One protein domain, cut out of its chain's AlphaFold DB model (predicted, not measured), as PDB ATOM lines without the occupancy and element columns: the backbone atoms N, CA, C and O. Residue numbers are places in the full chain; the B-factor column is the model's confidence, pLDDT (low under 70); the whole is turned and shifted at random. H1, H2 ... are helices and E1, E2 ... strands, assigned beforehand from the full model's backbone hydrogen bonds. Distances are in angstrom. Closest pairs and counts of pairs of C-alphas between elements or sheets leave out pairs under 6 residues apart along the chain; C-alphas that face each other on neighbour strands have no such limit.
ATOM      1  N   LYS A   5      -1.684  -3.280   0.321       89.88
ATOM      2  CA  LYS A   5      -3.096  -2.974   0.597       89.88
ATOM      3  C   LYS A   5      -3.837  -2.562  -0.667       89.88
ATOM      4  O   LYS A   5      -5.001  -2.911  -0.848       89.88
ATOM      5  N   GLU A   6      -3.174  -1.800  -1.529       91.38
ATOM      6  CA  GLU A   6      -3.732  -1.408  -2.817       91.38
ATOM      7  C   GLU A   6      -3.900  -2.626  -3.735       91.38
ATOM      8  O   GLU A   6      -4.940  -2.736  -4.381       91.38
ATOM      9  N   LEU A   7      -2.944  -3.565  -3.751       92.50
ATOM     10  CA  LEU A   7      -3.041  -4.810  -4.519       92.50
ATOM     11  C   LEU A   7      -4.207  -5.667  -4.034       92.50
ATOM     12  O   LEU A   7      -5.031  -6.101  -4.835       92.50
ATOM     13  N   GLU A   8      -4.309  -5.880  -2.723       94.06
ATOM     14  CA  GLU A   8      -5.414  -6.624  -2.126       94.06
ATOM     15  C   GLU A   8      -6.764  -5.994  -2.493       94.06
ATOM     16  O   GLU A   8      -7.663  -6.673  -2.992       94.06
ATOM     17  N   GLN A   9      -6.903  -4.674  -2.318       93.81
ATOM     18  CA  GLN A   9      -8.135  -3.963  -2.653       93.81
ATOM     19  C   GLN A   9      -8.444  -4.016  -4.155       93.81
ATOM     20  O   GLN A   9      -9.614  -4.127  -4.536       93.81
ATOM     21  N   HIS A  10      -7.420  -3.953  -5.005       93.38
ATOM     22  CA  HIS A  10      -7.557  -4.094  -6.447       93.38
ATOM     23  C   HIS A  10      -8.090  -5.484  -6.820       93.38
ATOM     24  O   HIS A  10      -9.099  -5.575  -7.518       93.38
ATOM     25  N   LEU A  11      -7.513  -6.556  -6.269       95.00
ATOM     26  CA  LEU A  11      -7.998  -7.925  -6.477       95.00
ATOM     27  C   LEU A  11      -9.426  -8.118  -5.943       95.00
ATOM     28  O   LEU A  11     -10.245  -8.751  -6.608       95.00
ATOM     29  N   ARG A  12      -9.785  -7.519  -4.797       95.62
ATOM     30  CA  ARG A  12     -11.179  -7.531  -4.305       95.62
ATOM     31  C   ARG A  12     -12.139  -6.829  -5.263       95.62
ATOM     32  O   ARG A  12     -13.283  -7.261  -5.398       95.62
ATOM     33  N   ASN A  13     -11.712  -5.743  -5.905       94.69
ATOM     34  CA  ASN A  13     -12.532  -5.042  -6.892       94.69
ATOM     35  C   ASN A  13     -12.700  -5.888  -8.159       94.69
ATOM     36  O   ASN A  13     -13.836  -6.095  -8.585       94.69
ATOM     37  N   LEU A  14     -11.611  -6.468  -8.676       94.38
ATOM     38  CA  LEU A  14     -11.665  -7.405  -9.800       94.38
ATOM     39  C   LEU A  14     -12.544  -8.617  -9.492       94.38
ATOM     40  O   LEU A  14     -13.313  -9.034 -10.346       94.38
ATOM     41  N   GLY A  15     -12.521  -9.151  -8.270       95.25
ATOM     42  CA  GLY A  15     -13.393 -10.264  -7.884       95.25
ATOM     43  C   GLY A  15     -14.883  -9.920  -7.858       95.25
ATOM     44  O   GLY A  15     -15.722 -10.804  -8.020       95.25
ATOM     45  N   LYS A  16     -15.247  -8.642  -7.696       95.31
ATOM     46  CA  LYS A  16     -16.645  -8.191  -7.816       95.31
ATOM     47  C   LYS A  16     -17.072  -8.047  -9.277       95.31
ATOM     48  O   LYS A  16     -18.217  -8.350  -9.601       95.31
ATOM     49  N   GLU A  17     -16.166  -7.580 -10.131       94.88
ATOM     50  CA  GLU A  17     -16.406  -7.332 -11.558       94.88
ATOM     51  C   GLU A  17     -16.348  -8.629 -12.386       94.88
ATOM     52  O   GLU A  17     -17.229  -8.905 -13.201       94.88
ATOM     53  N   TYR A  18     -15.370  -9.483 -12.084       94.56
ATOM     54  CA  TYR A  18     -15.062 -10.744 -12.753       94.56
ATOM     55  C   TYR A  18     -15.024 -11.922 -11.757       94.56
ATOM     56  O   TYR A  18     -13.998 -12.590 -11.603       94.56
ATOM     57  N   PRO A  19     -16.158 -12.276 -11.118       93.25
ATOM     58  CA  PRO A  19     -16.222 -13.259 -10.022       93.25
ATOM     59  C   PRO A  19     -15.866 -14.701 -10.415       93.25
ATOM     60  O   PRO A  19     -15.806 -15.590  -9.569       93.25
ATOM     61  N   LYS A  20     -15.673 -14.969 -11.709       93.50
ATOM     62  CA  LYS A  20     -15.217 -16.267 -12.229       93.50
ATOM     63  C   LYS A  20     -13.709 -16.314 -12.473       93.50
ATOM     64  O   LYS A  20     -13.154 -17.410 -12.554       93.50
ATOM     65  N   GLN A  21     -13.083 -15.147 -12.626       94.50
ATOM     66  CA  GLN A  21     -11.647 -14.993 -12.834       94.50
ATOM     67  C   GLN A  21     -10.934 -14.772 -11.508       94.50
ATOM     68  O   GLN A  21      -9.961 -15.459 -11.240       94.50
ATOM     69  N   VAL A  22     -11.448 -13.890 -10.648       97.12
ATOM     70  CA  VAL A  22     -10.837 -13.578  -9.350       97.12
ATOM     71  C   VAL A  22     -11.801 -13.957  -8.232       97.12
ATOM     72  O   VAL A  22     -12.900 -13.416  -8.129       97.12
ATOM     73  N   ILE A  23     -11.404 -14.915  -7.394       98.00
ATOM     74  CA  ILE A  23     -12.248 -15.482  -6.339       98.00
ATOM     75  C   ILE A  23     -11.589 -15.244  -4.978       98.00
ATOM     76  O   ILE A  23     -10.564 -15.843  -4.664       98.00
ATOM     77  N   ASP A  24     -12.208 -14.392  -4.165       94.69
ATOM     78  CA  ASP A  24     -11.748 -14.014  -2.817       94.69
ATOM     79  C   ASP A  24     -11.959 -15.146  -1.796       94.69
ATOM     80  O   ASP A  24     -11.076 -15.483  -1.014       94.69
ATOM     81  N   LYS A  25     -13.123 -15.806  -1.816       95.25
ATOM     82  CA  LYS A  25     -13.452 -16.871  -0.857       95.25
ATOM     83  C   LYS A  25     -14.205 -18.021  -1.496       95.25
ATOM     84  O   LYS A  25     -15.022 -17.830  -2.396       95.25
ATOM     85  N   LEU A  26     -13.933 -19.217  -0.983       97.12
ATOM     86  CA  LEU A  26     -14.650 -20.440  -1.310       97.12
ATOM     87  C   LEU A  26     -15.364 -20.963  -0.063       97.12
ATOM     88  O   LEU A  26     -14.738 -21.529   0.833       97.12
ATOM     89  N   ASP A  27     -16.677 -20.775  -0.024       96.44
ATOM     90  CA  ASP A  27     -17.565 -21.303   1.006       96.44
ATOM     91  C   ASP A  27     -18.307 -22.538   0.487       96.44
ATOM     92  O   ASP A  27     -18.299 -22.847  -0.706       96.44
ATOM     93  N   VAL A  28     -18.969 -23.266   1.388       97.69
ATOM     94  CA  VAL A  28     -19.855 -24.355   0.962       97.69
ATOM     95  C   VAL A  28     -20.974 -23.779   0.086       97.69
ATOM     96  O   VAL A  28     -21.627 -22.809   0.462       97.69
ATOM     97  N   GLY A  29     -21.174 -24.370  -1.091       97.88
ATOM     98  CA  GLY A  29     -22.086 -23.901  -2.134       97.88
ATOM     99  C   GLY A  29     -21.439 -22.983  -3.179       97.88
ATOM    100  O   GLY A  29     -22.053 -22.741  -4.222       97.88
ATOM    101  N   SER A  30     -20.204 -22.502  -2.967       97.69
ATOM    102  CA  SER A  30     -19.472 -21.727  -3.979       97.69
ATOM    103  C   SER A  30     -19.301 -22.533  -5.268       97.69
ATOM    104  O   SER A  30     -19.009 -23.731  -5.236       97.69
ATOM    105  N   LYS A  31     -19.450 -21.865  -6.416       97.31
ATOM    106  CA  LYS A  31     -19.304 -22.469  -7.744       97.31
ATOM    107  C   LYS A  31     -18.021 -21.982  -8.406       97.31
ATOM    108  O   LYS A  31     -17.828 -20.780  -8.556       97.31
ATOM    109  N   VAL A  32     -17.169 -22.906  -8.841       97.56
ATOM    110  CA  VAL A  32     -15.892 -22.602  -9.502       97.56
ATOM    111  C   VAL A  32     -15.901 -23.178 -10.912       97.56
ATOM    112  O   VAL A  32     -16.017 -24.389 -11.106       97.56
ATOM    113  N   GLN A  33     -15.810 -22.312 -11.921       96.38
ATOM    114  CA  GLN A  33     -15.936 -22.721 -13.318       96.38
ATOM    115  C   GLN A  33     -14.612 -23.296 -13.851       96.38
ATOM    116  O   GLN A  33     -13.639 -22.569 -14.008       96.38
ATOM    117  N   LYS A  34     -14.587 -24.593 -14.191       93.25
ATOM    118  CA  LYS A  34     -13.428 -25.263 -14.819       93.25
ATOM    119  C   LYS A  34     -13.356 -25.019 -16.322       93.25
ATOM    120  O   LYS A  34     -12.271 -24.976 -16.898       93.25
ATOM    121  N   SER A  35     -14.513 -24.947 -16.974       91.00
ATOM    122  CA  SER A  35     -14.665 -24.640 -18.398       91.00
ATOM    123  C   SER A  35     -16.098 -24.180 -18.685       91.00
ATOM    124  O   SER A  35     -16.953 -24.181 -17.799       91.00
ATOM    125  N   LEU A  36     -16.410 -23.829 -19.938       88.06
ATOM    126  CA  LEU A  36     -17.773 -23.448 -20.341       88.06
ATOM    127  C   LEU A  36     -18.836 -24.498 -19.962       88.06
ATOM    128  O   LEU A  36     -19.967 -24.133 -19.642       88.06
ATOM    129  N   ALA A  37     -18.463 -25.780 -19.955       90.50
ATOM    130  CA  ALA A  37     -19.374 -26.895 -19.712       90.50
ATOM    131  C   ALA A  37     -19.243 -27.533 -18.320       90.50
ATOM    132  O   ALA A  37     -20.086 -28.353 -17.978       90.50
ATOM    133  N   LEU A  38     -18.211 -27.199 -17.536       95.06
ATOM    134  CA  LEU A  38     -17.866 -27.921 -16.308       95.06
ATOM    135  C   LEU A  38     -17.684 -26.954 -15.137       95.06
ATOM    136  O   LEU A  38     -16.895 -26.010 -15.215       95.06
ATOM    137  N   THR A  39     -18.408 -27.197 -14.048       97.62
ATOM    138  CA  THR A  39     -18.376 -26.391 -12.819       97.62
ATOM    139  C   THR A  39     -18.198 -27.288 -11.601       97.62
ATOM    140  O   THR A  39     -18.801 -28.355 -11.514       97.62
ATOM    141  N   TYR A  40     -17.372 -26.859 -10.655       98.31
ATOM    142  CA  TYR A  40     -17.294 -27.478  -9.339       98.31
ATOM    143  C   TYR A  40     -18.184 -26.742  -8.357       98.31
ATOM    144  O   TYR A  40     -18.169 -25.515  -8.318       98.31
ATOM    145  N   GLU A  41     -18.907 -27.490  -7.535       98.31
ATOM    146  CA  GLU A  41     -19.477 -26.976  -6.296       98.31
ATOM    147  C   GLU A  41     -18.544 -27.309  -5.137       98.31
ATOM    148  O   GLU A  41     -18.173 -28.466  -4.948       98.31
ATOM    149  N   ILE A  42     -18.175 -26.310  -4.343       98.56
ATOM    150  CA  ILE A  42     -17.469 -26.541  -3.088       98.56
ATOM    151  C   ILE A  42     -18.474 -27.100  -2.082       98.56
ATOM    152  O   ILE A  42     -19.288 -26.374  -1.534       98.56
ATOM    153  N   ASP A  43     -18.424 -28.401  -1.836       98.19
ATOM    154  CA  ASP A  43     -19.311 -29.103  -0.903       98.19
ATOM    155  C   ASP A  43     -18.646 -29.372   0.458       98.19
ATOM    156  O   ASP A  43     -19.306 -29.713   1.437       98.19
ATOM    157  N   ASN A  44     -17.327 -29.185   0.539       97.12
ATOM    158  CA  ASN A  44     -16.548 -29.332   1.760       97.12
ATOM    159  C   ASN A  44     -15.410 -28.300   1.812       97.12
ATOM    160  O   ASN A  44     -14.345 -28.499   1.226       97.12
ATOM    161  N   SER A  45     -15.601 -27.225   2.581       94.94
ATOM    162  CA  SER A  45     -14.590 -26.173   2.787       94.94
ATOM    163  C   SER A  45     -13.408 -26.597   3.676       94.94
ATOM    164  O   SER A  45     -12.481 -25.819   3.909       94.94
ATOM    165  N   ASN A  46     -13.426 -27.832   4.194       93.62
ATOM    166  CA  ASN A  46     -12.369 -28.412   5.020       93.62
ATOM    167  C   ASN A  46     -11.605 -29.562   4.355       93.62
ATOM    168  O   ASN A  46     -10.840 -30.253   5.026       93.62
ATOM    169  N   ILE A  47     -11.790 -29.772   3.052       94.12
ATOM    170  CA  ILE A  47     -11.243 -30.940   2.359       94.12
ATOM    171  C   ILE A  47      -9.711 -30.987   2.308       94.12
ATOM    172  O   ILE A  47      -9.132 -32.067   2.367       94.12
ATOM    173  N   ASP A  48      -9.042 -29.837   2.283       90.25
ATOM    174  CA  ASP A  48      -7.580 -29.731   2.333       90.25
ATOM    175  C   ASP A  48      -6.993 -30.243   3.662       90.25
ATOM    176  O   ASP A  48      -5.827 -30.628   3.702       90.25
ATOM    177  N   ARG A  49      -7.786 -30.363   4.741       89.69
ATOM    178  CA  ARG A  49      -7.321 -30.996   5.992       89.69
ATOM    179  C   ARG A  49      -7.008 -32.483   5.824       89.69
ATOM    180  O   ARG A  49      -6.241 -33.038   6.606       89.69
ATOM    181  N   ASN A  50      -7.541 -33.122   4.782       91.25
ATOM    182  CA  ASN A  50      -7.218 -34.508   4.449       91.25
ATOM    183  C   ASN A  50      -5.775 -34.675   3.934       91.25
ATOM    184  O   ASN A  50      -5.312 -35.804   3.802       91.25
ATOM    185  N   LEU A  51      -5.060 -33.579   3.652       88.12
ATOM    186  CA  LEU A  51      -3.647 -33.601   3.257       88.12
ATOM    187  C   LEU A  51      -2.702 -33.922   4.423       88.12
ATOM    188  O   LEU A  51      -1.540 -34.248   4.191       88.12
ATOM    189  N   GLY A  52      -3.190 -33.838   5.666       85.50
ATOM    190  CA  GLY A  52      -2.446 -34.186   6.871       85.50
ATOM    191  C   GLY A  52      -2.445 -33.085   7.930       85.50
ATOM    192  O   GLY A  52      -3.028 -32.014   7.769       85.50
ATOM    193  N   ASN A  53      -1.763 -33.368   9.041       81.50
ATOM    194  CA  ASN A  53      -1.561 -32.409  10.121       81.50
ATOM    195  C   ASN A  53      -0.297 -31.594   9.850       81.50
ATOM    196  O   ASN A  53       0.813 -32.124   9.905       81.50
ATOM    197  N   PHE A  54      -0.465 -30.302   9.586       80.00
ATOM    198  CA  PHE A  54       0.647 -29.379   9.390       80.00
ATOM    199  C   PHE A  54       0.957 -28.640  10.696       80.00
ATOM    200  O   PHE A  54       0.027 -28.236  11.403       80.00
ATOM    201  N   PRO A  55       2.242 -28.435  11.040       76.44
ATOM    202  CA  PRO A  55       2.618 -27.556  12.139       76.44
ATOM    203  C   PRO A  55       1.995 -26.167  11.983       76.44
ATOM    204  O   PRO A  55       1.787 -25.683  10.868       76.44
ATOM    205  N   LYS A  56       1.732 -25.488  13.104       68.94
ATOM    206  CA  LYS A  56       1.204 -24.120  13.082       68.94
ATOM    207  C   LYS A  56       2.137 -23.217  12.264       68.94
ATOM    208  O   LYS A  56       3.312 -23.090  12.591       68.94
ATOM    209  N   GLY A  57       1.600 -22.593  11.217       66.56
ATOM    210  CA  GLY A  57       2.343 -21.696  10.324       66.56
ATOM    211  C   GLY A  57       3.036 -22.371   9.134       66.56
ATOM    212  O   GLY A  57       3.554 -21.654   8.279       66.56
ATOM    213  N   ALA A  58       3.018 -23.706   9.046       78.44
ATOM    214  CA  ALA A  58       3.508 -24.430   7.878       78.44
ATOM    215  C   ALA A  58       2.496 -24.364   6.726       78.44
ATOM    216  O   ALA A  58       1.293 -24.534   6.924       78.44
ATOM    217  N   ASP A  59       3.008 -24.135   5.521       83.88
ATOM    218  CA  ASP A  59       2.200 -24.018   4.312       83.88
ATOM    219  C   ASP A  59       2.009 -25.401   3.662       83.88
ATOM    220  O   ASP A  59       2.998 -26.081   3.378       83.88
ATOM    221  N   PRO A  60       0.768 -25.852   3.384       90.00
ATOM    222  CA  PRO A  60       0.510 -27.202   2.873       90.00
ATOM    223  C   PRO A  60       0.802 -27.345   1.371       90.00
ATOM    224  O   PRO A  60       0.462 -28.357   0.761       90.00
ATOM    225  N   TYR A  61       1.417 -26.342   0.743       92.44
ATOM    226  CA  TYR A  61       1.544 -26.239  -0.709       92.44
ATOM    227  C   TYR A  61       2.353 -27.390  -1.321       92.44
ATOM    228  O   TYR A  61       2.014 -27.858  -2.408       92.44
ATOM    229  N   GLU A  62       3.370 -27.910  -0.620       91.06
ATOM    230  CA  GLU A  62       4.115 -29.094  -1.080       91.06
ATOM    231  C   GLU A  62       3.218 -30.344  -1.102       91.06
ATOM    232  O   GLU A  62       3.253 -31.125  -2.055       91.06
ATOM    233  N   ALA A  63       2.370 -30.520  -0.083       92.19
ATOM    234  CA  ALA A  63       1.411 -31.618  -0.040       92.19
ATOM    235  C   ALA A  63       0.345 -31.461  -1.134       92.19
ATOM    236  O   ALA A  63       0.048 -32.426  -1.835       92.19
ATOM    237  N   ILE A  64      -0.157 -30.240  -1.360       94.19
ATOM    238  CA  ILE A  64      -1.111 -29.942  -2.439       94.19
ATOM    239  C   ILE A  64      -0.514 -30.284  -3.804       94.19
ATOM    240  O   ILE A  64      -1.152 -30.988  -4.590       94.19
ATOM    241  N   ASN A  65       0.726 -29.860  -4.074       90.88
ATOM    242  CA  ASN A  65       1.425 -30.159  -5.324       90.88
ATOM    243  C   ASN A  65       1.430 -31.667  -5.644       90.88
ATOM    244  O   ASN A  65       1.258 -32.037  -6.809       90.88
ATOM    245  N   LYS A  66       1.562 -32.513  -4.616       90.31
ATOM    246  CA  LYS A  66       1.649 -33.978  -4.721       90.31
ATOM    247  C   LYS A  66       0.307 -34.707  -4.593       90.31
ATOM    248  O   LYS A  66       0.232 -35.880  -4.936       90.31
ATOM    249  N   SER A  67      -0.731 -34.032  -4.105       92.25
ATOM    250  CA  SER A  67      -2.010 -34.658  -3.738       92.25
ATOM    251  C   SER A  67      -2.860 -35.117  -4.921       92.25
ATOM    252  O   SER A  67      -3.606 -36.084  -4.792       92.25
ATOM    253  N   LEU A  68      -2.746 -34.440  -6.067       94.62
ATOM    254  CA  LEU A  68      -3.590 -34.674  -7.235       94.62
ATOM    255  C   LEU A  68      -2.750 -35.014  -8.468       94.62
ATOM    256  O   LEU A  68      -1.862 -34.253  -8.874       94.62
ATOM    257  N   LYS A  69      -3.073 -36.145  -9.098       93.69
ATOM    258  CA  LYS A  69      -2.491 -36.584 -10.366       93.69
ATOM    259  C   LYS A  69      -3.088 -35.782 -11.525       93.69
ATOM    260  O   LYS A  69      -4.306 -35.714 -11.688       93.69
ATOM    261  N   ASN A  70      -2.231 -35.219 -12.376       91.81
ATOM    262  CA  ASN A  70      -2.668 -34.459 -13.547       91.81
ATOM    263  C   ASN A  70      -3.359 -35.370 -14.573       91.81
ATOM    264  O   ASN A  70      -2.710 -36.234 -15.163       91.81
ATOM    265  N   SER A  71      -4.669 -35.187 -14.775       93.19
ATOM    266  CA  SER A  71      -5.454 -36.033 -15.683       93.19
ATOM    267  C   SER A  71      -6.730 -35.350 -16.193       93.19
ATOM    268  O   SER A  71      -7.793 -35.410 -15.577       93.19
ATOM    269  N   LYS A  72      -6.650 -34.715 -17.371       91.81
ATOM    270  CA  LYS A  72      -7.807 -34.066 -18.022       91.81
ATOM    271  C   LYS A  72      -8.909 -35.064 -18.392       91.81
ATOM    272  O   LYS A  72     -10.091 -34.764 -18.245       91.81
ATOM    273  N   SER A  73      -8.534 -36.241 -18.895       93.69
ATOM    274  CA  SER A  73      -9.491 -37.249 -19.362       93.69
ATOM    275  C   SER A  73     -10.287 -37.862 -18.211       93.69
ATOM    276  O   SER A  73     -11.488 -38.077 -18.357       93.69
ATOM    277  N   GLU A  74      -9.658 -38.102 -17.058       95.25
ATOM    278  CA  GLU A  74     -10.349 -38.616 -15.872       95.25
ATOM    279  C   GLU A  74     -11.284 -37.572 -15.261       95.25
ATOM    280  O   GLU A  74     -12.394 -37.925 -14.874       95.25
ATOM    281  N   ILE A  75     -10.906 -36.287 -15.271       94.44
ATOM    282  CA  ILE A  75     -11.807 -35.202 -14.853       94.44
ATOM    283  C   ILE A  75     -13.061 -35.189 -15.734       94.44
ATOM    284  O   ILE A  75     -14.173 -35.228 -15.219       94.44
ATOM    285  N   ILE A  76     -12.905 -35.213 -17.063       94.12
ATOM    286  CA  ILE A  76     -14.048 -35.242 -17.993       94.12
ATOM    287  C   ILE A  76     -14.937 -36.472 -17.735       94.12
ATOM    288  O   ILE A  76     -16.162 -36.348 -17.684       94.12
ATOM    289  N   LYS A  77     -14.337 -37.649 -17.514       95.19
ATOM    290  CA  LYS A  77     -15.077 -38.870 -17.154       95.19
ATOM    291  C   LYS A  77     -15.823 -38.732 -15.827       95.19
ATOM    292  O   LYS A  77     -16.940 -39.226 -15.723       95.19
ATOM    293  N   ALA A  78     -15.251 -38.058 -14.832       94.56
ATOM    294  CA  ALA A  78     -15.876 -37.875 -13.524       94.56
ATOM    295  C   ALA A  78     -17.148 -37.013 -13.582       94.56
ATOM    296  O   ALA A  78     -18.079 -37.248 -12.800       94.56
ATOM    297  N   PHE A  79     -17.210 -36.061 -14.518       95.56
ATOM    298  CA  PHE A  79     -18.434 -35.317 -14.813       95.56
ATOM    299  C   PHE A  79     -19.492 -36.196 -15.491       95.56
ATOM    300  O   PHE A  79     -20.667 -36.042 -15.190       95.56
ATOM    301  N   ASN A  80     -19.107 -37.155 -16.339       92.56
ATOM    302  CA  ASN A  80     -20.020 -38.131 -16.958       92.56
ATOM    303  C   ASN A  80     -21.291 -37.495 -17.573       92.56
ATOM    304  O   ASN A  80     -22.407 -37.960 -17.351       92.56
ATOM    305  N   GLY A  81     -21.131 -36.377 -18.286       91.00
ATOM    306  CA  GLY A  81     -22.242 -35.620 -18.878       91.00
ATOM    307  C   GLY A  81     -22.966 -34.661 -17.923       91.00
ATOM    308  O   GLY A  81     -23.754 -33.840 -18.387       91.00
ATOM    309  N   ALA A  82     -22.679 -34.696 -16.620       94.25
ATOM    310  CA  ALA A  82     -23.101 -33.646 -15.702       94.25
ATOM    311  C   ALA A  82     -22.367 -32.336 -16.022       94.25
ATOM    312  O   ALA A  82     -21.193 -32.335 -16.392       94.25
ATOM    313  N   ARG A  83     -23.059 -31.210 -15.845       94.62
ATOM    314  CA  ARG A  83     -22.467 -29.867 -15.953       94.62
ATOM    315  C   ARG A  83     -21.747 -29.450 -14.670       94.62
ATOM    316  O   ARG A  83     -20.837 -28.623 -14.696       94.62
ATOM    317  N   GLU A  84     -22.172 -30.015 -13.550       97.75
ATOM    318  CA  GLU A  84     -21.731 -29.637 -12.219       97.75
ATOM    319  C   GLU A  84     -21.539 -30.877 -11.353       97.75
ATOM    320  O   GLU A  84     -22.358 -31.798 -11.407       97.75
ATOM    321  N   ILE A  85     -20.451 -30.912 -10.582       97.56
ATOM    322  CA  ILE A  85     -20.192 -31.966  -9.597       97.56
ATOM    323  C   ILE A  85     -19.611 -31.377  -8.304       97.56
ATOM    324  O   ILE A  85     -18.940 -30.341  -8.355       97.56
ATOM    325  N   PRO A  86     -19.788 -32.060  -7.160       98.12
ATOM    326  CA  PRO A  86     -19.103 -31.707  -5.920       98.12
ATOM    327  C   PRO A  86     -17.582 -31.801  -6.082       98.12
ATOM    328  O   PRO A  86     -17.067 -32.779  -6.636       98.12
ATOM    329  N   PHE A  87     -16.849 -30.811  -5.580       98.25
ATOM    330  CA  PHE A  87     -15.388 -30.782  -5.625       98.25
ATOM    331  C   PHE A  87     -14.780 -31.961  -4.857       98.25
ATOM    332  O   PHE A  87     -13.786 -32.544  -5.300       98.25
ATOM    333  N   SER A  88     -15.420 -32.391  -3.764       98.00
ATOM    334  CA  SER A  88     -14.978 -33.556  -2.996       98.00
ATOM    335  C   SER A  88     -14.913 -34.846  -3.806       98.00
ATOM    336  O   SER A  88     -14.051 -35.686  -3.545       98.00
ATOM    337  N   LYS A  89     -15.752 -34.985  -4.840       97.00
ATOM    338  CA  LYS A  89     -15.724 -36.129  -5.756       97.00
ATOM    339  C   LYS A  89     -14.414 -36.174  -6.541       97.00
ATOM    340  O   LYS A  89     -13.814 -37.236  -6.654       97.00
ATOM    341  N   ILE A  90     -13.965 -35.036  -7.071       95.88
ATOM    342  CA  ILE A  90     -12.699 -34.948  -7.816       95.88
ATOM    343  C   ILE A  90     -11.508 -35.168  -6.893       95.88
ATOM    344  O   ILE A  90     -10.623 -35.960  -7.214       95.88
ATOM    345  N   TYR A  91     -11.529 -34.534  -5.721       96.81
ATOM    346  CA  TYR A  91     -10.500 -34.737  -4.710       96.81
ATOM    347  C   TYR A  91     -10.384 -36.213  -4.296       96.81
ATOM    348  O   TYR A  91      -9.285 -36.758  -4.266       96.81
ATOM    349  N   GLY A  92     -11.511 -36.885  -4.034       96.31
ATOM    350  CA  GLY A  92     -11.545 -38.295  -3.634       96.31
ATOM    351  C   GLY A  92     -11.027 -39.263  -4.702       96.31
ATOM    352  O   GLY A  92     -10.560 -40.348  -4.366       96.31
ATOM    353  N   LEU A  93     -11.058 -38.867  -5.978       95.75
ATOM    354  CA  LEU A  93     -10.442 -39.615  -7.078       95.75
ATOM    355  C   LEU A  93      -8.924 -39.382  -7.186       95.75
ATOM    356  O   LEU A  93      -8.264 -40.068  -7.963       95.75
ATOM    357  N   GLY A  94      -8.360 -38.427  -6.439       96.00
ATOM    358  CA  GLY A  94      -6.931 -38.110  -6.470       96.00
ATOM    359  C   GLY A  94      -6.464 -37.508  -7.798       96.00
ATOM    360  O   GLY A  94      -5.296 -37.656  -8.163       96.00
ATOM    361  N   ILE A  95      -7.358 -36.853  -8.545       95.62
ATOM    362  CA  ILE A  95      -7.077 -36.269  -9.866       95.62
ATOM    363  C   ILE A  95      -7.260 -34.750  -9.851       95.62
ATOM    364  O   ILE A  95      -8.134 -34.228  -9.167       95.62
ATOM    365  N   GLY A  96      -6.448 -34.024 -10.619       95.44
ATOM    366  CA  GLY A  96      -6.533 -32.563 -10.676       95.44
ATOM    367  C   GLY A  96      -5.449 -31.902 -11.520       95.44
ATOM    368  O   GLY A  96      -4.330 -32.403 -11.619       95.44
ATOM    369  N   GLN A  97      -5.783 -30.768 -12.129       95.12
ATOM    370  CA  GLN A  97      -4.889 -29.912 -12.908       95.12
ATOM    371  C   GLN A  97      -4.568 -28.622 -12.130       95.12
ATOM    372  O   GLN A  97      -4.384 -28.669 -10.915       95.12
ATOM    373  N   CYS A  98      -4.420 -27.489 -12.821       96.31
ATOM    374  CA  CYS A  98      -4.147 -26.192 -12.215       96.31
ATOM    375  C   CYS A  98      -5.283 -25.734 -11.294       96.31
ATOM    376  O   CYS A  98      -5.037 -25.467 -10.121       96.31
ATOM    377  N   LEU A  99      -6.531 -25.750 -11.776       97.81
ATOM    378  CA  LEU A  99      -7.678 -25.273 -11.003       97.81
ATOM    379  C   LEU A  99      -7.901 -26.061  -9.714       97.81
ATOM    380  O   LEU A  99      -8.084 -25.474  -8.656       97.81
ATOM    381  N   GLU A 100      -7.884 -27.390  -9.773       98.12
ATOM    382  CA  GLU A 100      -8.177 -28.220  -8.603       98.12
ATOM    383  C   GLU A 100      -7.127 -28.025  -7.502       98.12
ATOM    384  O   GLU A 100      -7.462 -27.975  -6.319       98.12
ATOM    385  N   LYS A 101      -5.859 -27.845  -7.889       97.69
ATOM    386  CA  LYS A 101      -4.797 -27.507  -6.941       97.69
ATOM    387  C   LYS A 101      -4.944 -26.078  -6.408       97.69
ATOM    388  O   LYS A 101      -4.775 -25.877  -5.209       97.69
ATOM    389  N   ALA A 102      -5.323 -25.114  -7.248       98.25
ATOM    390  CA  ALA A 102      -5.573 -23.734  -6.829       98.25
ATOM    391  C   ALA A 102      -6.774 -23.607  -5.868       98.25
ATOM    392  O   ALA A 102      -6.734 -22.819  -4.922       98.25
ATOM    393  N   ILE A 103      -7.811 -24.439  -6.036       98.50
ATOM    394  CA  ILE A 103      -8.923 -24.567  -5.079       98.50
ATOM    395  C   ILE A 103      -8.401 -25.047  -3.719       98.50
ATOM    396  O   ILE A 103      -8.734 -24.452  -2.697       98.50
ATOM    397  N   LEU A 104      -7.555 -26.086  -3.686       97.69
ATOM    398  CA  LEU A 104      -6.971 -26.575  -2.429       97.69
ATOM    399  C   LEU A 104      -6.093 -25.520  -1.746       97.69
ATOM    400  O   LEU A 104      -6.156 -25.380  -0.527       97.69
ATOM    401  N   VAL A 105      -5.300 -24.765  -2.516       97.50
ATOM    402  CA  VAL A 105      -4.501 -23.652  -1.979       97.50
ATOM    403  C   VAL A 105      -5.415 -22.589  -1.380       97.50
ATOM    404  O   VAL A 105      -5.167 -22.167  -0.253       97.50
ATOM    405  N   GLN A 106      -6.485 -22.206  -2.080       97.81
ATOM    406  CA  GLN A 106      -7.429 -21.195  -1.607       97.81
ATOM    407  C   GLN A 106      -8.099 -21.620  -0.296       97.81
ATOM    408  O   GLN A 106      -8.057 -20.876   0.679       97.81
ATOM    409  N   LEU A 107      -8.648 -22.839  -0.245       96.56
ATOM    410  CA  LEU A 107      -9.301 -23.389   0.948       96.56
ATOM    411  C   LEU A 107      -8.352 -23.474   2.153       96.56
ATOM    412  O   LEU A 107      -8.765 -23.221   3.288       96.56
ATOM    413  N   ALA A 108      -7.079 -23.796   1.911       94.50
ATOM    414  CA  ALA A 108      -6.059 -23.826   2.950       94.50
ATOM    415  C   ALA A 108      -5.665 -22.417   3.430       94.50
ATOM    416  O   ALA A 108      -5.601 -22.176   4.639       94.50
ATOM    417  N   ALA A 109      -5.404 -21.489   2.505       94.19
ATOM    418  CA  ALA A 109      -4.914 -20.145   2.806       94.19
ATOM    419  C   ALA A 109      -5.973 -19.277   3.506       94.19
ATOM    420  O   ALA A 109      -5.673 -18.665   4.536       94.19
ATOM    421  N   GLN A 110      -7.225 -19.313   3.033       94.00
ATOM    422  CA  GLN A 110      -8.309 -18.432   3.490       94.00
ATOM    423  C   GLN A 110      -8.702 -18.599   4.974       94.00
ATOM    424  O   GLN A 110      -9.528 -17.854   5.495       94.00
ATOM    425  N   ARG A 111      -8.144 -19.592   5.684       88.38
ATOM    426  CA  ARG A 111      -8.400 -19.821   7.118       88.38
ATOM    427  C   ARG A 111      -7.656 -18.887   8.057       88.38
ATOM    428  O   ARG A 111      -7.992 -18.823   9.237       88.38
ATOM    429  N   GLY A 112      -6.613 -18.231   7.575       88.62
ATOM    430  CA  GLY A 112      -5.815 -17.336   8.407       88.62
ATOM    431  C   GLY A 112      -5.122 -16.236   7.628       88.62
ATOM    432  O   GLY A 112      -4.281 -15.550   8.201       88.62
ATOM    433  N   ARG A 113      -5.418 -16.113   6.333       92.81
ATOM    434  CA  ARG A 113      -4.796 -15.167   5.415       92.81
ATOM    435  C   ARG A 113      -5.825 -14.682   4.419       92.81
ATOM    436  O   ARG A 113      -6.733 -15.431   4.062       92.81
ATOM    437  N   ASP A 114      -5.631 -13.463   3.949       94.88
ATOM    438  CA  ASP A 114      -6.292 -13.009   2.739       94.88
ATOM    439  C   ASP A 114      -5.650 -13.700   1.535       94.88
ATOM    440  O   ASP A 114      -4.425 -13.858   1.450       94.88
ATOM    441  N   SER A 115      -6.486 -14.187   0.625       97.00
ATOM    442  CA  SER A 115      -6.034 -14.918  -0.550       97.00
ATOM    443  C   SER A 115      -7.046 -14.838  -1.676       97.00
ATOM    444  O   SER A 115      -8.245 -14.769  -1.431       97.00
ATOM    445  N   PHE A 116      -6.569 -14.928  -2.909       98.12
ATOM    446  CA  PHE A 116      -7.395 -14.923  -4.108       98.12
ATOM    447  C   PHE A 116      -7.014 -16.108  -4.981       98.12
ATOM    448  O   PHE A 116      -5.831 -16.335  -5.235       98.12
ATOM    449  N   LEU A 117      -8.007 -16.844  -5.469       98.50
ATOM    450  CA  LEU A 117      -7.840 -17.792  -6.563       98.50
ATOM    451  C   LEU A 117      -8.034 -17.030  -7.870       98.50
ATOM    452  O   LEU A 117      -9.065 -16.387  -8.063       98.50
ATOM    453  N   ILE A 118      -7.045 -17.120  -8.752       97.94
ATOM    454  CA  ILE A 118      -7.030 -16.467 -10.056       97.94
ATOM    455  C   ILE A 118      -7.162 -17.530 -11.147       97.94
ATOM    456  O   ILE A 118      -6.377 -18.475 -11.186       97.94
ATOM    457  N   ASN A 119      -8.152 -17.383 -12.025       96.81
ATOM    458  CA  ASN A 119      -8.280 -18.080 -13.303       96.81
ATOM    459  C   ASN A 119      -7.875 -17.116 -14.416       96.81
ATOM    460  O   ASN A 119      -8.743 -16.510 -15.045       96.81
ATOM    461  N   GLY A 120      -6.570 -16.979 -14.609       94.81
ATOM    462  CA  GLY A 120      -5.982 -16.078 -15.589       94.81
ATOM    463  C   GLY A 120      -5.105 -16.844 -16.564       94.81
ATOM    464  O   GLY A 120      -5.492 -17.906 -17.071       94.81
ATOM    465  N   TYR A 121      -3.904 -16.329 -16.801       93.56
ATOM    466  CA  TYR A 121      -2.994 -16.869 -17.798       93.56
ATOM    467  C   TYR A 121      -1.562 -17.020 -17.275       93.56
ATOM    468  O   TYR A 121      -1.136 -16.338 -16.342       93.56
ATOM    469  N   LEU A 122      -0.838 -17.965 -17.877       92.75
ATOM    470  CA  LEU A 122       0.590 -18.194 -17.681       92.75
ATOM    471  C   LEU A 122       1.293 -18.194 -19.042       92.75
ATOM    472  O   LEU A 122       1.016 -19.055 -19.883       92.75
ATOM    473  N   GLY A 123       2.223 -17.263 -19.233       88.50
ATOM    474  CA  GLY A 123       3.154 -17.233 -20.358       88.50
ATOM    475  C   GLY A 123       4.517 -17.804 -19.972       88.50
ATOM    476  O   GLY A 123       5.046 -17.461 -18.920       88.50
ATOM    477  N   GLU A 124       5.111 -18.647 -20.823       81.44
ATOM    478  CA  GLU A 124       6.448 -19.245 -20.620       81.44
ATOM    479  C   GLU A 124       7.437 -18.819 -21.727       81.44
ATOM    480  O   GLU A 124       8.018 -19.646 -22.429       81.44
ATOM    481  N   GLY A 125       7.592 -17.510 -21.949       63.66
ATOM    482  CA  GLY A 125       8.557 -16.967 -22.919       63.66
ATOM    483  C   GLY A 125       8.220 -17.196 -24.404       63.66
ATOM    484  O   GLY A 125       9.062 -16.943 -25.265       63.66
ATOM    485  N   GLY A 126       7.006 -17.659 -24.716       57.81
ATOM    486  CA  GLY A 126       6.443 -17.730 -26.070       57.81
ATOM    487  C   GLY A 126       5.323 -16.699 -26.293       57.81
ATOM    488  O   GLY A 126       4.902 -16.047 -25.345       57.81
ATOM    489  N   PRO A 127       4.802 -16.552 -27.527       48.81
ATOM    490  CA  PRO A 127       3.794 -15.539 -27.868       48.81
ATOM    491  C   PRO A 127       2.361 -15.872 -27.408       48.81
ATOM    492  O   PRO A 127       1.437 -15.141 -27.753       48.81
ATOM    493  N   ILE A 128       2.144 -16.999 -26.717       60.56
ATOM    494  CA  ILE A 128       0.809 -17.484 -26.348       60.56
ATOM    495  C   ILE A 128       0.780 -17.776 -24.854       60.56
ATOM    496  O   ILE A 128       1.421 -18.727 -24.398       60.56
ATOM    497  N   ASP A 129      -0.028 -17.014 -24.127       78.75
ATOM    498  CA  ASP A 129      -0.331 -17.326 -22.739       78.75
ATOM    499  C   ASP A 129      -1.378 -18.444 -22.666       78.75
ATOM    500  O   ASP A 129      -2.373 -18.472 -23.401       78.75
ATOM    501  N   CYS A 130      -1.145 -19.411 -21.784       86.69
ATOM    502  CA  CYS A 130      -2.038 -20.544 -21.588       86.69
ATOM    503  C   CYS A 130      -2.998 -20.263 -20.423       86.69
ATOM    504  O   CYS A 130      -2.532 -19.823 -19.372       86.69
ATOM    505  N   PRO A 131      -4.307 -20.567 -20.551       92.62
ATOM    506  CA  PRO A 131      -5.231 -20.475 -19.426       92.62
ATOM    507  C   PRO A 131      -4.730 -21.296 -18.242       92.62
ATOM    508  O   PRO A 131      -4.463 -22.498 -18.373       92.62
ATOM    509  N   HIS A 132      -4.618 -20.653 -17.087       95.38
ATOM    510  CA  HIS A 132      -3.991 -21.234 -15.913       95.38
ATOM    511  C   HIS A 132      -4.638 -20.735 -14.624       95.38
ATOM    512  O   HIS A 132      -5.160 -19.625 -14.561       95.38
ATOM    513  N   SER A 133      -4.588 -21.567 -13.587       97.56
ATOM    514  CA  SER A 133      -5.122 -21.218 -12.272       97.56
ATOM    515  C   SER A 133      -4.020 -21.241 -11.228       97.56
ATOM    516  O   SER A 133      -3.279 -22.221 -11.122       97.56
ATOM    517  N   TYR A 134      -3.947 -20.174 -10.446       97.81
ATOM    518  CA  TYR A 134      -2.953 -19.950  -9.401       97.81
ATOM    519  C   TYR A 134      -3.578 -19.114  -8.277       97.81
ATOM    520  O   TYR A 134      -4.760 -18.766  -8.337       97.81
ATOM    521  N   ASN A 135      -2.816 -18.819  -7.226       98.44
ATOM    522  CA  ASN A 135      -3.316 -18.036  -6.103       98.44
ATOM    523  C   ASN A 135      -2.408 -16.855  -5.793       98.44
ATOM    524  O   ASN A 135      -1.192 -16.944  -5.938       98.44
ATOM    525  N   VAL A 136      -3.002 -15.783  -5.280       97.81
ATOM    526  CA  VAL A 136      -2.291 -14.716  -4.575       97.81
ATOM    527  C   VAL A 136      -2.595 -14.864  -3.092       97.81
ATOM    528  O   VAL A 136      -3.760 -14.966  -2.720       97.81
ATOM    529  N   VAL A 137      -1.575 -14.912  -2.239       96.94
ATOM    530  CA  VAL A 137      -1.727 -15.079  -0.786       96.94
ATOM    531  C   VAL A 137      -0.972 -13.979  -0.054       96.94
ATOM    532  O   VAL A 137       0.211 -13.768  -0.309       96.94
ATOM    533  N   PHE A 138      -1.641 -13.330   0.895       95.12
ATOM    534  CA  PHE A 138      -1.076 -12.274   1.728       95.12
ATOM    535  C   PHE A 138      -0.624 -12.860   3.072       95.12
ATOM    536  O   PHE A 138      -1.407 -13.467   3.807       95.12
ATOM    537  N   LYS A 139       0.663 -12.729   3.396       90.31
ATOM    538  CA  LYS A 139       1.279 -13.257   4.622       90.31
ATOM    539  C   LYS A 139       2.321 -12.270   5.133       90.31
ATOM    540  O   LYS A 139       3.192 -11.866   4.374       90.31
ATOM    541  N   ASP A 140       2.249 -11.926   6.419       87.38
ATOM    542  CA  ASP A 140       3.224 -11.055   7.092       87.38
ATOM    543  C   ASP A 140       3.465  -9.731   6.333       87.38
ATOM    544  O   ASP A 140       4.605  -9.342   6.091       87.38
ATOM    545  N   GLU A 141       2.372  -9.073   5.918       84.69
ATOM    546  CA  GLU A 141       2.378  -7.822   5.131       84.69
ATOM    547  C   GLU A 141       3.067  -7.924   3.760       84.69
ATOM    548  O   GLU A 141       3.525  -6.920   3.224       84.69
ATOM    549  N   LYS A 142       3.146  -9.127   3.186       92.44
ATOM    550  CA  LYS A 142       3.668  -9.370   1.838       92.44
ATOM    551  C   LYS A 142       2.693 -10.195   1.016       92.44
ATOM    552  O   LYS A 142       2.028 -11.078   1.564       92.44
ATOM    553  N   SER A 143       2.651  -9.972  -0.289       95.31
ATOM    554  CA  SER A 143       1.908 -10.807  -1.228       95.31
ATOM    555  C   SER A 143       2.813 -11.792  -1.953       95.31
ATOM    556  O   SER A 143       3.963 -11.516  -2.309       95.31
ATOM    557  N   PHE A 144       2.267 -12.984  -2.166       96.25
ATOM    558  CA  PHE A 144       2.953 -14.079  -2.826       96.25
ATOM    559  C   PHE A 144       2.062 -14.694  -3.893       96.25
ATOM    560  O   PHE A 144       0.909 -15.033  -3.626       96.25
ATOM    561  N   LEU A 145       2.629 -14.904  -5.075       96.62
ATOM    562  CA  LEU A 145       2.049 -15.728  -6.120       96.62
ATOM    563  C   LEU A 145       2.394 -17.189  -5.843       96.62
ATOM    564  O   LEU A 145       3.567 -17.549  -5.740       96.62
ATOM    565  N   ILE A 146       1.367 -18.024  -5.717       97.12
ATOM    566  CA  ILE A 146       1.470 -19.450  -5.421       97.12
ATOM    567  C   ILE A 146       0.973 -20.256  -6.621       97.12
ATOM    568  O   ILE A 146      -0.206 -20.209  -6.968       97.12
ATOM    569  N   ASP A 147       1.853 -21.062  -7.209       95.94
ATOM    570  CA  ASP A 147       1.514 -22.029  -8.253       95.94
ATOM    571  C   ASP A 147       2.024 -23.424  -7.861       95.94
ATOM    572  O   ASP A 147       3.203 -23.777  -7.952       95.94
ATOM    573  N   THR A 148       1.087 -24.245  -7.388       95.00
ATOM    574  CA  THR A 148       1.338 -25.642  -7.009       95.00
ATOM    575  C   THR A 148       1.189 -26.605  -8.187       95.00
ATOM    576  O   THR A 148       1.440 -27.802  -8.025       95.00
ATOM    577  N   HIS A 149       0.781 -26.144  -9.369       94.00
ATOM    578  CA  HIS A 149       0.670 -26.981 -10.559       94.00
ATOM    579  C   HIS A 149       1.976 -27.043 -11.345       94.00
ATOM    580  O   HIS A 149       2.329 -28.134 -11.793       94.00
ATOM    581  N   ASN A 150       2.707 -25.927 -11.424       90.31
ATOM    582  CA  ASN A 150       4.008 -25.824 -12.091       90.31
ATOM    583  C   ASN A 150       5.155 -25.666 -11.072       90.31
ATOM    584  O   ASN A 150       5.748 -24.586 -10.964       90.31
ATOM    585  N   PRO A 151       5.493 -26.720 -10.304       88.62
ATOM    586  CA  PRO A 151       6.583 -26.667  -9.337       88.62
ATOM    587  C   PRO A 151       7.946 -26.465 -10.012       88.62
ATOM    588  O   PRO A 151       8.139 -26.796 -11.182       88.62
ATOM    589  N   LEU A 152       8.913 -25.987  -9.237       85.44
ATOM    590  CA  LEU A 152      10.308 -25.826  -9.629       85.44
ATOM    591  C   LEU A 152      11.200 -26.831  -8.914       85.44
ATOM    592  O   LEU A 152      10.880 -27.279  -7.818       85.44
ATOM    593  N   LYS A 153      12.345 -27.164  -9.511       83.62
ATOM    594  CA  LYS A 153      13.396 -27.891  -8.791       83.62
ATOM    595  C   LYS A 153      14.146 -26.923  -7.886       83.62
ATOM    596  O   LYS A 153      14.636 -25.903  -8.361       83.62
ATOM    597  N   ASP A 154      14.257 -27.265  -6.610       81.44
ATOM    598  CA  ASP A 154      15.180 -26.592  -5.703       81.44
ATOM    599  C   ASP A 154      16.641 -26.996  -5.982       81.44
ATOM    600  O   ASP A 154      16.932 -27.836  -6.840       81.44
ATOM    601  N   SER A 155      17.576 -26.399  -5.241       80.62
ATOM    602  CA  SER A 155      19.014 -26.682  -5.349       80.62
ATOM    603  C   SER A 155      19.389 -28.139  -5.046       80.62
ATOM    604  O   SER A 155      20.459 -28.585  -5.451       80.62
ATOM    605  N   ASN A 156      18.509 -28.894  -4.384       82.50
ATOM    606  CA  ASN A 156      18.678 -30.316  -4.086       82.50
ATOM    607  C   ASN A 156      17.938 -31.215  -5.094       82.50
ATOM    608  O   ASN A 156      17.857 -32.429  -4.907       82.50
ATOM    609  N   GLY A 157      17.373 -30.637  -6.161       80.94
ATOM    610  CA  GLY A 157      16.630 -31.349  -7.196       80.94
ATOM    611  C   GLY A 157      15.218 -31.776  -6.787       80.94
ATOM    612  O   GLY A 157      14.565 -32.499  -7.546       80.94
ATOM    613  N   LYS A 158      14.723 -31.344  -5.622       84.25
ATOM    614  CA  LYS A 158      13.372 -31.652  -5.146       84.25
ATOM    615  C   LYS A 158      12.374 -30.671  -5.764       84.25
ATOM    616  O   LYS A 158      12.615 -29.471  -5.814       84.25
ATOM    617  N   MET A 159      11.237 -31.190  -6.230       83.62
ATOM    618  CA  MET A 159      10.150 -30.356  -6.751       83.62
ATOM    619  C   MET A 159       9.464 -29.613  -5.601       83.62
ATOM    620  O   MET A 159       8.946 -30.247  -4.678       83.62
ATOM    621  N   GLN A 160       9.447 -28.289  -5.685       86.25
ATOM    622  CA  GLN A 160       8.823 -27.365  -4.749       86.25
ATOM    623  C   GLN A 160       7.745 -26.546  -5.457       86.25
ATOM    624  O   GLN A 160       7.932 -26.186  -6.621       86.25
ATOM    625  N   PRO A 161       6.622 -26.228  -4.793       90.31
ATOM    626  CA  PRO A 161       5.665 -25.263  -5.320       90.31
ATOM    627  C   PRO A 161       6.351 -23.955  -5.712       90.31
ATOM    628  O   PRO A 161       7.278 -23.511  -5.033       90.31
ATOM    629  N   TYR A 162       5.874 -23.326  -6.781       93.12
ATOM    630  CA  TYR A 162       6.309 -21.982  -7.124       93.12
ATOM    631  C   TYR A 162       5.674 -20.989  -6.150       93.12
ATOM    632  O   TYR A 162       4.452 -20.967  -6.003       93.12
ATOM    633  N   ILE A 163       6.509 -20.223  -5.449       93.94
ATOM    634  CA  ILE A 163       6.103 -19.227  -4.454       93.94
ATOM    635  C   ILE A 163       6.971 -17.998  -4.690       93.94
ATOM    636  O   ILE A 163       8.118 -17.985  -4.259       93.94
ATOM    637  N   ALA A 164       6.450 -16.991  -5.383       94.06
ATOM    638  CA  ALA A 164       7.202 -15.784  -5.716       94.06
ATOM    639  C   ALA A 164       6.600 -14.557  -5.022       94.06
ATOM    640  O   ALA A 164       5.375 -14.440  -4.984       94.06
ATOM    641  N   PRO A 165       7.411 -13.637  -4.472       94.88
ATOM    642  CA  PRO A 165       6.890 -12.366  -3.986       94.88
ATOM    643  C   PRO A 165       6.370 -11.530  -5.161       94.88
ATOM    644  O   PRO A 165       6.959 -11.548  -6.243       94.88
ATOM    645  N   ILE A 166       5.291 -10.784  -4.942       95.12
ATOM    646  CA  ILE A 166       4.738  -9.863  -5.938       95.12
ATOM    647  C   ILE A 166       5.233  -8.450  -5.610       95.12
ATOM    648  O   ILE A 166       5.124  -7.979  -4.484       95.12
ATOM    649  N   LEU A 167       5.814  -7.775  -6.599       91.75
ATOM    650  CA  LEU A 167       6.281  -6.386  -6.504       91.75
ATOM    651  C   LEU A 167       5.218  -5.386  -6.976       91.75
ATOM    652  O   LEU A 167       5.294  -4.193  -6.679       91.75
ATOM    653  N   GLY A 168       4.243  -5.864  -7.747       89.69
ATOM    654  CA  GLY A 168       3.088  -5.095  -8.170       89.69
ATOM    655  C   GLY A 168       2.362  -5.717  -9.357       89.69
ATOM    656  O   GLY A 168       2.553  -6.892  -9.661       89.69
ATOM    657  N   ILE A 169       1.543  -4.903 -10.017       88.88
ATOM    658  CA  ILE A 169       0.833  -5.239 -11.254       88.88
ATOM    659  C   ILE A 169       1.085  -4.157 -12.309       88.88
ATOM    660  O   ILE A 169       1.260  -2.986 -11.951       88.88
ATOM    661  N   GLU A 170       1.106  -4.534 -13.583       86.06
ATOM    662  CA  GLU A 170       1.291  -3.632 -14.725       86.06
ATOM    663  C   GLU A 170       0.341  -3.967 -15.883       86.06
ATOM    664  O   GLU A 170      -0.119  -5.097 -16.028       86.06
ATOM    665  N   GLY A 171       0.065  -2.965 -16.719       75.19
ATOM    666  CA  GLY A 171      -0.621  -3.144 -17.995       75.19
ATOM    667  C   GLY A 171      -2.128  -3.386 -17.893       75.19
ATOM    668  O   GLY A 171      -2.710  -3.458 -16.811       75.19
ATOM    669  N   ASP A 172      -2.754  -3.500 -19.063       66.81
ATOM    670  CA  ASP A 172      -4.207  -3.666 -19.200       66.81
ATOM    671  C   ASP A 172      -4.684  -5.076 -18.796       66.81
ATOM    672  O   ASP A 172      -5.838  -5.246 -18.410       66.81
ATOM    673  N   TYR A 173      -3.796  -6.077 -18.840       63.59
ATOM    674  CA  TYR A 173      -4.069  -7.478 -18.475       63.59
ATOM    675  C   TYR A 173      -3.692  -7.818 -17.022       63.59
ATOM    676  O   TYR A 173      -3.700  -8.983 -16.625       63.59
ATOM    677  N   CYS A 174      -3.377  -6.800 -16.209       84.00
ATOM    678  CA  CYS A 174      -2.984  -6.964 -14.809       84.00
ATOM    679  C   CYS A 174      -1.837  -7.978 -14.633       84.00
ATOM    680  O   CYS A 174      -1.933  -8.917 -13.840       84.00
ATOM    681  N   ASP A 175      -0.749  -7.780 -15.378       89.56
ATOM    682  CA  ASP A 175       0.436  -8.633 -15.325       89.56
ATOM    683  C   ASP A 175       1.100  -8.510 -13.952       89.56
ATOM    684  O   ASP A 175       1.473  -7.416 -13.521       89.56
ATOM    685  N   PHE A 176       1.282  -9.630 -13.256       92.88
ATOM    686  CA  PHE A 176       1.980  -9.664 -11.977       92.88
ATOM    687  C   PHE A 176       3.482  -9.463 -12.179       92.88
ATOM    688  O   PHE A 176       4.166 -10.259 -12.827       92.88
ATOM    689  N   ILE A 177       4.019  -8.425 -11.543       92.19
ATOM    690  CA  ILE A 177       5.454  -8.168 -11.496       92.19
ATOM    691  C   ILE A 177       6.047  -8.999 -10.359       92.19
ATOM    692  O   ILE A 177       5.754  -8.760  -9.188       92.19
ATOM    693  N   VAL A 178       6.925  -9.938 -10.697       92.50
ATOM    694  CA  VAL A 178       7.757 -10.699  -9.748       92.50
ATOM    695  C   VAL A 178       9.233 -10.341  -9.961       92.50
ATOM    696  O   VAL A 178       9.586  -9.910 -11.063       92.50
ATOM    697  N   PRO A 179      10.122 -10.490  -8.959       91.31
ATOM    698  CA  PRO A 179      11.543 -10.232  -9.168       91.31
ATOM    699  C   PRO A 179      12.131 -11.167 -10.236       91.31
ATOM    700  O   PRO A 179      11.719 -12.323 -10.360       91.31
ATOM    701  N   GLU A 180      13.113 -10.679 -10.993       88.94
ATOM    702  CA  GLU A 180      13.657 -11.377 -12.165       88.94
ATOM    703  C   GLU A 180      14.216 -12.767 -11.817       88.94
ATOM    704  O   GLU A 180      14.016 -13.732 -12.555       88.94
ATOM    705  N   GLU A 181      14.835 -12.915 -10.644       88.19
ATOM    706  CA  GLU A 181      15.364 -14.193 -10.163       88.19
ATOM    707  C   GLU A 181      14.275 -15.248  -9.890       88.19
ATOM    708  O   GLU A 181      14.546 -16.452  -9.933       88.19
ATOM    709  N   TRP A 182      13.034 -14.808  -9.658       88.00
ATOM    710  CA  TRP A 182      11.860 -15.669  -9.501       88.00
ATOM    711  C   TRP A 182      11.104 -15.873 -10.808       88.00
ATOM    712  O   TRP A 182      10.345 -16.833 -10.917       88.00
ATOM    713  N   LYS A 183      11.295 -14.999 -11.799       85.19
ATOM    714  CA  LYS A 183      10.536 -15.011 -13.049       85.19
ATOM    715  C   LYS A 183      10.706 -16.326 -13.796       85.19
ATOM    716  O   LYS A 183       9.723 -16.946 -14.176       85.19
ATOM    717  N   GLN A 184      11.951 -16.775 -13.979       83.88
ATOM    718  CA  GLN A 184      12.282 -18.041 -14.655       83.88
ATOM    719  C   GLN A 184      11.539 -18.239 -15.994       83.88
ATOM    720  O   GLN A 184      11.102 -19.340 -16.322       83.88
ATOM    721  N   GLY A 185      11.367 -17.154 -16.756       84.62
ATOM    722  CA  GLY A 185      10.638 -17.150 -18.028       84.62
ATOM    723  C   GLY A 185       9.108 -17.151 -17.916       84.62
ATOM    724  O   GLY A 185       8.448 -17.219 -18.948       84.62
ATOM    725  N   ARG A 186       8.543 -17.064 -16.705       89.00
ATOM    726  CA  ARG A 186       7.099 -17.057 -16.440       89.00
ATOM    727  C   ARG A 186       6.545 -15.639 -16.353       89.00
ATOM    728  O   ARG A 186       7.139 -14.784 -15.703       89.00
ATOM    729  N   ASN A 187       5.375 -15.424 -16.939       90.56
ATOM    730  CA  ASN A 187       4.551 -14.236 -16.734       90.56
ATOM    731  C   ASN A 187       3.152 -14.692 -16.327       90.56
ATOM    732  O   ASN A 187       2.595 -15.587 -16.960       90.56
ATOM    733  N   TYR A 188       2.606 -14.100 -15.271       93.38
ATOM    734  CA  TYR A 188       1.266 -14.404 -14.779       93.38
ATOM    735  C   TYR A 188       0.392 -13.166 -14.938       93.38
ATOM    736  O   TYR A 188       0.815 -12.078 -14.555       93.38
ATOM    737  N   SER A 189      -0.815 -13.340 -15.463       93.19
ATOM    738  CA  SER A 189      -1.775 -12.256 -15.711       93.19
ATOM    739  C   SER A 189      -3.204 -12.716 -15.428       93.19
ATOM    740  O   SER A 189      -3.441 -13.924 -15.256       93.19
ATOM    741  N   ILE A 190      -4.137 -11.769 -15.301       90.44
ATOM    742  CA  ILE A 190      -5.550 -12.026 -14.963       90.44
ATOM    743  C   ILE A 190      -6.395 -12.081 -16.235       90.44
ATOM    744  O   ILE A 190      -6.314 -11.146 -17.057       90.44
TER     745      ILE A 190
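Overview. This is residues 5 to 190 of the 190 residues of an uncharacterized protein of Candidatus Pacearchaeota archaeon (UniProt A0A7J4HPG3). Two lobes sit side by side with helix H6 packed between them: one is built on a strongly twisted, curled sheet of five strands, the other on a small sheet of three, E1 E2 E3, with H4 and H5 at it. H3 packs on the large sheet next to H6, H1 crosses over E5 and E4, and the hairpin E8 and E9 adjoins E10. The printed part has 186 residues, with seven named helices and ten named strands in the order H1 E1 E2 H2 H3 H4 E3 H5 H6 E4 E5 E6 E7 E8 E9 H7 E10; the class is mixed. The large sheet, E7 E6 E5 E4 E10, is antiparallel and the small one mixed. The whole is compact and rounded, with a radius of gyration of the C-alphas of 15.8 A and spans of 42 by 39 by 34 A.

Arrangement. E4, residues 115 to 124, E5, 130 to 139, E6, 142 to 153, and E7, 159 to 165, form a meander of hairpins, each strand the antiparallel neighbour of the one before: N 118 and O 134, 2.8 A, N 137 and O 144, 2.8 A, and N 162 and O 147, 3.0 A, are within hydrogen-bond range. E10, residues 186 to 189, is antiparallel to E4, with N 123 and O 187 at 2.8 A. E4 bends by 71 degrees at residue 119, E6 by 99 degrees at residue 149. H6, residues 98 to 109, is on this sheet at a height of 7.5 A, along E5 at 8 degrees on the local plane; the closest C-alphas are those of Leu 99 and Ser 133, 5.0 A. H3, residues 61 to 67, is on the same face and touches H6 with H6's residues 101 to 105 alone, at a steep tilt of 48 degrees, opposite ways; the closest C-alphas, of Ile 64 and Lys 101, are 6.3 A apart. H2, residues 47 to 51, touches residues 104 to 108 of H6 alone, the C-alphas of Asp 48 and Leu 104 coming closest at 5.7 A. H1, residues 5 to 17, runs across the strands over E5 and E4, at a height of 10.3 A, and is only just not over E6, on which 2 of its C-alphas fall. H7, residues 180 to 183, is on the opposite face from H6, over none of the strands. E8, residues 168 to 170, and E9, 175 to 177, are a hairpin, with N 170 and O 175 at 2.9 A; E9 comes closest to E10 at the C-alphas of Asp 175 and Ser 189, 4.3 A. In the small sheet E1, residues 31 to 35, and E2, 38 to 41, are a hairpin, with N 32 and O 40 at 2.8 A, and E3, 84 to 86, is parallel to E2, with N 41 and O 85 at 3.0 A. H4, residues 72 to 79, H5, 87 to 92, and H6 only graze this sheet. E2, H2 H3 H4, E3 is a strand-helix-strand unit, two parallel neighbour strands with helices between. H4 and H5 only just touch, with 3 pairs of C-alphas within 8 A, the closest Ile 75 and Ile 90, 7.1 A. Every O i to N i+4 pair is within range in H1, H3, H4, H5 and H6; H2 has 0 of 1, with 2 of 2 O i to N i+3 pairs, and H7 is too short for such a pair.

Along the chain. From first to last C-alpha E5 measures 27.4 A, E4 24.0 A, E6 23.5 A, H1 and E7 18.5 A each, and H6 16.2 A. H1 begins at C-alpha 5, (-3.096, -2.974, 0.597), H6 at C-alpha 98, (-4.147, -26.192, -12.215), and E10 ends at C-alpha 189, (-1.775, -12.256, -15.711).

Size, cuts and confidence. The two C-alphas farthest apart are those of Gly 81 and Ser 155, 44.3 A. The printed part has no cut. The link from H1 to E1 is long, 13 residues, of which 22 to 23 pair antiparallel with residues 117 to 118 of E4. The mean pLDDT of the printed part is 91.3; residues 56 to 57, 125 to 128 and 172 to 173 are under 70.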